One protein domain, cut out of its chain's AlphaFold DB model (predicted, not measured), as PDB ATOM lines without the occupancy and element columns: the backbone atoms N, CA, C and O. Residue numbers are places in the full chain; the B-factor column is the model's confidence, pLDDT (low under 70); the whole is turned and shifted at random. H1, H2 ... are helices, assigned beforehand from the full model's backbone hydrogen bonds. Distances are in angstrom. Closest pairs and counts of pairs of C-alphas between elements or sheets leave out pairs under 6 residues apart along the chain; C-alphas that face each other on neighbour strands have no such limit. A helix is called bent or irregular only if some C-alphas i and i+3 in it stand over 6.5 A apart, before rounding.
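This is residues 199 to 257 of the 717 residues of a protein of Pseudomonas sp. VI4.1 (UniProt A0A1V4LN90). One long helix, H1, makes the longest axis, and past its last residue the chain loops round and folds back to a short helix, H2, set crosswise near that end of H1. After H2, residues 246 to 257 run back beside H1 toward its first half as an irregular tail. The printed part has 59 residues with two named helices, H1 then H2, and no named strand; its class is all helix. It is loose, with a radius of gyration of the C-alphas of 13.6 A, and the C-alphas span 42 by 21 by 14 A.

H1 is residues 199 to 223, 35.2 A from first to last C-alpha, from C-alpha 199 at (118.816, 126.868, -37.657) to C-alpha 223 at (110.955, 95.673, -23.447). It is irregular, but only just: C-alphas 202 and 205 are 7.0 A apart. It has a kink of 44 degrees near residue 206. H2 is residues 238 to 245 and ends with C-alpha 245 at (101.028, 104.618, -21.751).

H1 and H2 are close but not clearly touching, with 2 pairs of C-alphas within 8 A; the closest C-alphas are those of Val 219 and Ser 238, 7.3 A apart. Their lines are about perpendicular, at 86 degrees, and their centres are 19.0 A apart. In H2 every O i to N i+4 pair is within hydrogen-bond range, and in H1 18 of 21 are.

The two C-alphas farthest apart are those of Trp 199 and Pro 233, at 43.0 A. The outline is only just a rod. The link from H1 to H2, residues 224 to 237, is long. The printed part has no cut. The mean pLDDT of the printed part is 90.7, and no printed residue is under 70.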
ATOM      1  N   TRP A 199     118.388 127.979 -38.511       93.94
ATOM      2  CA  TRP A 199     118.816 126.868 -37.657       93.94
ATOM      3  C   TRP A 199     117.750 125.782 -37.456       93.94
ATOM      4  O   TRP A 199     118.050 124.606 -37.633       93.94
ATOM      5  N   LEU A 200     116.502 126.154 -37.150       93.19
ATOM      6  CA  LEU A 200     115.438 125.178 -36.875       93.19
ATOM      7  C   LEU A 200     115.100 124.292 -38.088       93.19
ATOM      8  O   LEU A 200     114.837 123.106 -37.912       93.19
ATOM      9  N   GLY A 201     115.166 124.834 -39.308       93.31
ATOM     10  CA  GLY A 201     114.982 124.049 -40.534       93.31
ATOM     11  C   GLY A 201     116.211 123.207 -40.893       93.31
ATOM     12  O   GLY A 201     116.069 122.100 -41.405       93.31
ATOM     13  N   ALA A 202     117.416 123.697 -40.587       93.81
ATOM     14  CA  ALA A 202     118.665 122.974 -40.832       93.81
ATOM     15  C   ALA A 202     118.873 121.790 -39.871       93.81
ATOM     16  O   ALA A 202     119.352 120.736 -40.285       93.81
ATOM     17  N   VAL A 203     118.499 121.948 -38.596       95.25
ATOM     18  CA  VAL A 203     118.663 120.910 -37.568       95.25
ATOM     19  C   VAL A 203     117.598 119.817 -37.651       95.25
ATOM     20  O   VAL A 203     117.875 118.678 -37.279       95.25
ATOM     21  N   GLN A 204     116.399 120.132 -38.162       94.38
ATOM     22  CA  GLN A 204     115.265 119.207 -38.164       94.38
ATOM     23  C   GLN A 204     115.598 117.823 -38.768       94.38
ATOM     24  O   GLN A 204     115.403 116.843 -38.054       94.38
ATOM     25  N   PRO A 205     116.178 117.677 -39.978       94.69
ATOM     26  CA  PRO A 205     116.443 116.352 -40.562       94.69
ATOM     27  C   PRO A 205     117.484 115.506 -39.807       94.69
ATOM     28  O   PRO A 205     117.567 114.295 -40.025       94.69
ATOM     29  N   ALA A 206     118.300 116.128 -38.950       93.31
ATOM     30  CA  ALA A 206     119.220 115.428 -38.056       93.31
ATOM     31  C   ALA A 206     118.516 115.034 -36.750       93.31
ATOM     32  O   ALA A 206     118.591 113.883 -36.324       93.31
ATOM     33  N   GLU A 207     117.780 115.968 -36.143       93.81
ATOM     34  CA  GLU A 207     117.019 115.718 -34.920       93.81
ATOM     35  C   GLU A 207     115.854 114.737 -35.119       93.81
ATOM     36  O   GLU A 207     115.578 113.970 -34.208       93.81
ATOM     37  N   ASP A 208     115.218 114.684 -36.291       95.25
ATOM     38  CA  ASP A 208     114.166 113.709 -36.616       95.25
ATOM     39  C   ASP A 208     114.711 112.272 -36.571       95.25
ATOM     40  O   ASP A 208     114.160 111.420 -35.873       95.25
ATOM     41  N   LYS A 209     115.884 112.031 -37.175       95.38
ATOM     42  CA  LYS A 209     116.594 110.744 -37.063       95.38
ATOM     43  C   LYS A 209     117.011 110.438 -35.626       95.38
ATOM     44  O   LYS A 209     116.867 109.310 -35.168       95.38
ATOM     45  N   LEU A 210     117.515 111.435 -34.895       94.12
ATOM     46  CA  LEU A 210     117.904 111.251 -33.495       94.12
ATOM     47  C   LEU A 210     116.692 110.982 -32.591       94.12
ATOM     48  O   LEU A 210     116.828 110.231 -31.632       94.12
ATOM     49  N   ARG A 211     115.509 111.539 -32.878       94.75
ATOM     50  CA  ARG A 211     114.255 111.234 -32.165       94.75
ATOM     51  C   ARG A 211     113.859 109.782 -32.362       94.75
ATOM     52  O   ARG A 211     113.609 109.113 -31.369       94.75
ATOM     53  N   GLU A 212     113.880 109.290 -33.597       95.25
ATOM     54  CA  GLU A 212     113.568 107.890 -33.911       95.25
ATOM     55  C   GLU A 212     114.597 106.937 -33.273       95.25
ATOM     56  O   GLU A 212     114.212 106.012 -32.566       95.25
ATOM     57  N   MET A 213     115.900 107.239 -33.337       95.81
ATOM     58  CA  MET A 213     116.930 106.459 -32.628       95.81
ATOM     59  C   MET A 213     116.768 106.469 -31.094       95.81
ATOM     60  O   MET A 213     116.959 105.439 -30.447       95.81
ATOM     61  N   ARG A 214     116.420 107.616 -30.487       95.31
ATOM     62  CA  ARG A 214     116.161 107.732 -29.034       95.31
ATOM     63  C   ARG A 214     114.899 106.961 -28.633       95.31
ATOM     64  O   ARG A 214     114.910 106.278 -27.614       95.31
ATOM     65  N   ARG A 215     113.834 107.061 -29.434       95.12
ATOM     66  CA  ARG A 215     112.559 106.340 -29.288       95.12
ATOM     67  C   ARG A 215     112.793 104.833 -29.317       95.12
ATOM     68  O   ARG A 215     112.421 104.154 -28.368       95.12
ATOM     69  N   ASP A 216     113.488 104.335 -30.333       95.50
ATOM     70  CA  ASP A 216     113.757 102.904 -30.512       95.50
ATOM     71  C   ASP A 216     114.637 102.348 -29.382       95.50
ATOM     72  O   ASP A 216     114.376 101.261 -28.866       95.50
ATOM     73  N   ALA A 217     115.628 103.120 -28.920       95.31
ATOM     74  CA  ALA A 217     116.436 102.765 -27.754       95.31
ATOM     75  C   ALA A 217     115.616 102.725 -26.447       95.31
ATOM     76  O   ALA A 217     115.824 101.834 -25.623       95.31
ATOM     77  N   LEU A 218     114.667 103.649 -26.257       93.62
ATOM     78  CA  LEU A 218     113.765 103.655 -25.098       93.62
ATOM     79  C   LEU A 218     112.747 102.505 -25.149       93.62
ATOM     80  O   LEU A 218     112.491 101.886 -24.120       93.62
ATOM     81  N   VAL A 219     112.226 102.163 -26.331       94.25
ATOM     82  CA  VAL A 219     111.378 100.976 -26.544       94.25
ATOM     83  C   VAL A 219     112.159  99.701 -26.223       94.25
ATOM     84  O   VAL A 219     111.710  98.899 -25.408       94.25
ATOM     85  N   ALA A 220     113.364  99.536 -26.776       94.25
ATOM     86  CA  ALA A 220     114.222  98.386 -26.487       94.25
ATOM     87  C   ALA A 220     114.606  98.291 -24.997       94.25
ATOM     88  O   ALA A 220     114.704  97.191 -24.452       94.25
ATOM     89  N   TYR A 221     114.777  99.428 -24.315       92.81
ATOM     90  CA  TYR A 221     114.989  99.472 -22.869       92.81
ATOM     91  C   TYR A 221     113.748  99.023 -22.079       92.81
ATOM     92  O   TYR A 221     113.881  98.197 -21.176       92.81
ATOM     93  N   LEU A 222     112.551  99.507 -22.434       91.06
ATOM     94  CA  LEU A 222     111.284  99.150 -21.777       91.06
ATOM     95  C   LEU A 222     110.883  97.680 -21.981       91.06
ATOM     96  O   LEU A 222     110.289  97.096 -21.078       91.06
ATOM     97  N   LEU A 223     111.212  97.088 -23.134       90.69
ATOM     98  CA  LEU A 223     110.955  95.673 -23.447       90.69
ATOM     99  C   LEU A 223     112.054  94.715 -22.953       90.69
ATOM    100  O   LEU A 223     111.848  93.503 -22.934       90.69
ATOM    101  N   GLY A 224     113.232  95.244 -22.611       88.00
ATOM    102  CA  GLY A 224     114.413  94.476 -22.217       88.00
ATOM    103  C   GLY A 224     114.711  94.589 -20.715       88.00
ATOM    104  O   GLY A 224     114.029  93.943 -19.923       88.00
ATOM    105  N   PRO A 225     115.735  95.360 -20.288       83.88
ATOM    106  CA  PRO A 225     116.084  95.494 -18.868       83.88
ATOM    107  C   PRO A 225     114.979  96.110 -17.999       83.88
ATOM    108  O   PRO A 225     114.874  95.772 -16.822       83.88
ATOM    109  N   GLY A 226     114.189  97.024 -18.571       80.75
ATOM    110  CA  GLY A 226     113.152  97.777 -17.875       80.75
ATOM    111  C   GLY A 226     113.670  98.763 -16.811       80.75
ATOM    112  O   GLY A 226     114.868  98.829 -16.508       80.75
ATOM    113  N   PRO A 227     112.761  99.562 -16.221       81.38
ATOM    114  CA  PRO A 227     113.041 100.315 -15.003       81.38
ATOM    115  C   PRO A 227     113.286  99.375 -13.811       81.38
ATOM    116  O   PRO A 227     112.735  98.281 -13.737       81.38
ATOM    117  N   ALA A 228     114.063  99.836 -12.823       78.69
ATOM    118  CA  ALA A 228     114.429  99.044 -11.637       78.69
ATOM    119  C   ALA A 228     113.233  98.610 -10.754       78.69
ATOM    120  O   ALA A 228     113.374  97.719  -9.919       78.69
ATOM    121  N   VAL A 229     112.060  99.226 -10.938       80.31
ATOM    122  CA  VAL A 229     110.775  98.741 -10.421       80.31
ATOM    123  C   VAL A 229     110.026  98.107 -11.590       80.31
ATOM    124  O   VAL A 229     109.620  98.814 -12.509       80.31
ATOM    125  N   ALA A 230     109.856  96.785 -11.559       76.50
ATOM    126  CA  ALA A 230     109.236  96.042 -12.652       76.50
ATOM    127  C   ALA A 230     107.786  96.494 -12.908       76.50
ATOM    128  O   ALA A 230     106.956  96.531 -11.995       76.50
ATOM    129  N   LEU A 231     107.475  96.798 -14.170       79.31
ATOM    130  CA  LEU A 231     106.116  97.122 -14.601       79.31
ATOM    131  C   LEU A 231     105.221  95.877 -14.503       79.31
ATOM    132  O   LEU A 231     105.649  94.764 -14.809       79.31
ATOM    133  N   THR A 232     103.982  96.068 -14.048       78.75
ATOM    134  CA  THR A 232     102.991  94.997 -13.875       78.75
ATOM    135  C   THR A 232     101.690  95.397 -14.583       78.75
ATOM    136  O   THR A 232     101.061  96.355 -14.136       78.75
ATOM    137  N   PRO A 233     101.263  94.690 -15.649       80.38
ATOM    138  CA  PRO A 233     101.951  93.568 -16.301       80.38
ATOM    139  C   PRO A 233     103.282  93.979 -16.971       80.38
ATOM    140  O   PRO A 233     103.467  95.150 -17.303       80.38
ATOM    141  N   PRO A 234     104.215  93.030 -17.185       83.00
ATOM    142  CA  PRO A 234     105.448  93.294 -17.920       83.00
ATOM    143  C   PRO A 234     105.159  93.480 -19.415       83.00
ATOM    144  O   PRO A 234     104.449  92.673 -20.018       83.00
ATOM    145  N   LEU A 235     105.749  94.517 -20.008       89.50
ATOM    146  CA  LEU A 235     105.591  94.861 -21.423       89.50
ATOM    147  C   LEU A 235     106.397  93.886 -22.298       89.50
ATOM    148  O   LEU A 235     107.545  93.578 -21.980       89.50
ATOM    149  N   ARG A 236     105.806  93.381 -23.387       90.25
ATOM    150  CA  ARG A 236     106.420  92.380 -24.286       90.25
ATOM    151  C   ARG A 236     106.489  92.833 -25.745       90.25
ATOM    152  O   ARG A 236     107.217  92.239 -26.535       90.25
ATOM    153  N   SER A 237     105.735  93.867 -26.097       92.94
ATOM    154  CA  SER A 237     105.555  94.377 -27.451       92.94
ATOM    155  C   SER A 237     105.398  95.901 -27.468       92.94
ATOM    156  O   SER A 237     105.116  96.533 -26.449       92.94
ATOM    157  N   SER A 238     105.535  96.490 -28.660       92.62
ATOM    158  CA  SER A 238     105.189  97.896 -28.914       92.62
ATOM    159  C   SER A 238     103.735  98.204 -28.523       92.62
ATOM    160  O   SER A 238     103.444  99.273 -27.987       92.62
ATOM    161  N   ASP A 239     102.842  97.234 -28.722       92.31
ATOM    162  CA  ASP A 239     101.414  97.366 -28.443       92.31
ATOM    163  C   ASP A 239     101.129  97.387 -26.933       92.31
ATOM    164  O   ASP A 239     100.213  98.078 -26.499       92.31
ATOM    165  N   ASP A 240     101.928  96.701 -26.106       91.88
ATOM    166  CA  ASP A 240     101.822  96.799 -24.641       91.88
ATOM    167  C   ASP A 240     102.239  98.194 -24.146       91.88
ATOM    168  O   ASP A 240     101.605  98.749 -23.247       91.88
ATOM    169  N   ILE A 241     103.280  98.788 -24.751       92.69
ATOM    170  CA  ILE A 241     103.707 100.167 -24.460       92.69
ATOM    171  C   ILE A 241     102.586 101.144 -24.838       92.69
ATOM    172  O   ILE A 241     102.204 101.972 -24.010       92.69
ATOM    173  N   PHE A 242     102.014 101.021 -26.043       93.00
ATOM    174  CA  PHE A 242     100.886 101.852 -26.473       93.00
ATOM    175  C   PHE A 242      99.666 101.692 -25.557       93.00
ATOM    176  O   PHE A 242      99.108 102.685 -25.094       93.00
ATOM    177  N   ASN A 243      99.265 100.457 -25.241       90.19
ATOM    178  CA  ASN A 243      98.091 100.211 -24.407       90.19
ATOM    179  C   ASN A 243      98.275 100.673 -22.954       90.19
ATOM    180  O   ASN A 243      97.294 101.099 -22.348       90.19
ATOM    181  N   GLY A 244      99.494 100.605 -22.405       89.06
ATOM    182  CA  GLY A 244      99.796 101.020 -21.033       89.06
ATOM    183  C   GLY A 244     100.050 102.522 -20.854       89.06
ATOM    184  O   GLY A 244      99.656 103.084 -19.833       89.06
ATOM    185  N   PHE A 245     100.691 103.185 -21.824       91.19
ATOM    186  CA  PHE A 245     101.028 104.618 -21.751       91.19
ATOM    187  C   PHE A 245     100.117 105.529 -22.587       91.19
ATOM    188  O   PHE A 245     100.218 106.749 -22.463       91.19
ATOM    189  N   LEU A 246      99.222 104.961 -23.405       94.56
ATOM    190  CA  LEU A 246      98.222 105.667 -24.223       94.56
ATOM    191  C   LEU A 246      98.818 106.637 -25.265       94.56
ATOM    192  O   LEU A 246      98.148 107.566 -25.715       94.56
ATOM    193  N   ILE A 247     100.074 106.407 -25.655       93.12
ATOM    194  CA  ILE A 247     100.822 107.146 -26.681       93.12
ATOM    195  C   ILE A 247     101.589 106.140 -27.544       93.12
ATOM    196  O   ILE A 247     102.182 105.202 -27.013       93.12
ATOM    197  N   ASP A 248     101.537 106.289 -28.869       92.88
ATOM    198  CA  ASP A 248     102.084 105.298 -29.804       92.88
ATOM    199  C   ASP A 248     103.610 105.460 -29.988       92.88
ATOM    200  O   ASP A 248     104.058 106.461 -30.562       92.88
ATOM    201  N   PRO A 249     104.439 104.490 -29.552       93.06
ATOM    202  CA  PRO A 249     105.884 104.522 -29.766       93.06
ATOM    203  C   PRO A 249     106.298 104.164 -31.207       93.06
ATOM    204  O   PRO A 249     107.477 104.270 -31.533       93.06
ATOM    205  N   GLY A 250     105.372 103.746 -32.076       90.31
ATOM    206  CA  GLY A 250     105.609 103.493 -33.500       90.31
ATOM    207  C   GLY A 250     105.648 104.760 -34.366       90.31
ATOM    208  O   GLY A 250     106.215 104.734 -35.464       90.31
ATOM    209  N   MET A 251     105.122 105.885 -33.870       90.81
ATOM    210  CA  MET A 251     104.995 107.148 -34.611       90.81
ATOM    211  C   MET A 251     106.342 107.733 -35.067       90.81
ATOM    212  O   MET A 251     107.295 107.834 -34.289       90.81
ATOM    213  N   CYS A 252     106.408 108.149 -36.336       89.25
ATOM    214  CA  CYS A 252     107.551 108.867 -36.912       89.25
ATOM    215  C   CYS A 252     107.733 110.257 -36.283       89.25
ATOM    216  O   CYS A 252     106.772 110.874 -35.812       89.25
ATOM    217  N   ALA A 253     108.922 110.845 -36.440       91.94
ATOM    218  CA  ALA A 253     109.137 112.269 -36.158       91.94
ATOM    219  C   ALA A 253     108.245 113.197 -37.019       91.94
ATOM    220  O   ALA A 253     108.017 114.356 -36.670       91.94
ATOM    221  N   CYS A 254     107.692 112.676 -38.121       89.12
ATOM    222  CA  CYS A 254     106.745 113.354 -39.001       89.12
ATOM    223  C   CYS A 254     105.301 113.477 -38.456       89.12
ATOM    224  O   CYS A 254     104.500 114.224 -39.022       89.12
ATOM    225  N   GLY A 255     104.958 112.790 -37.358       88.81
ATOM    226  CA  GLY A 255     103.619 112.767 -36.756       88.81
ATOM    227  C   GLY A 255     103.303 114.003 -35.907       88.81
ATOM    228  O   GLY A 255     103.176 113.908 -34.690       88.81
ATOM    229  N   ILE A 256     103.200 115.183 -36.526       91.00
ATOM    230  CA  ILE A 256     103.021 116.451 -35.795       91.00
ATOM    231  C   ILE A 256     101.601 116.569 -35.205       91.00
ATOM    232  O   ILE A 256     100.640 116.902 -35.897       91.00
ATOM    233  N   THR A 257     101.503 116.362 -33.892       93.50
ATOM    234  CA  THR A 257     100.299 116.534 -33.056       93.50
ATOM    235  C   THR A 257     100.384 117.808 -32.196       93.50
ATOM    236  O   THR A 257     101.442 118.430 -32.067       93.50
TER     237      THR A 257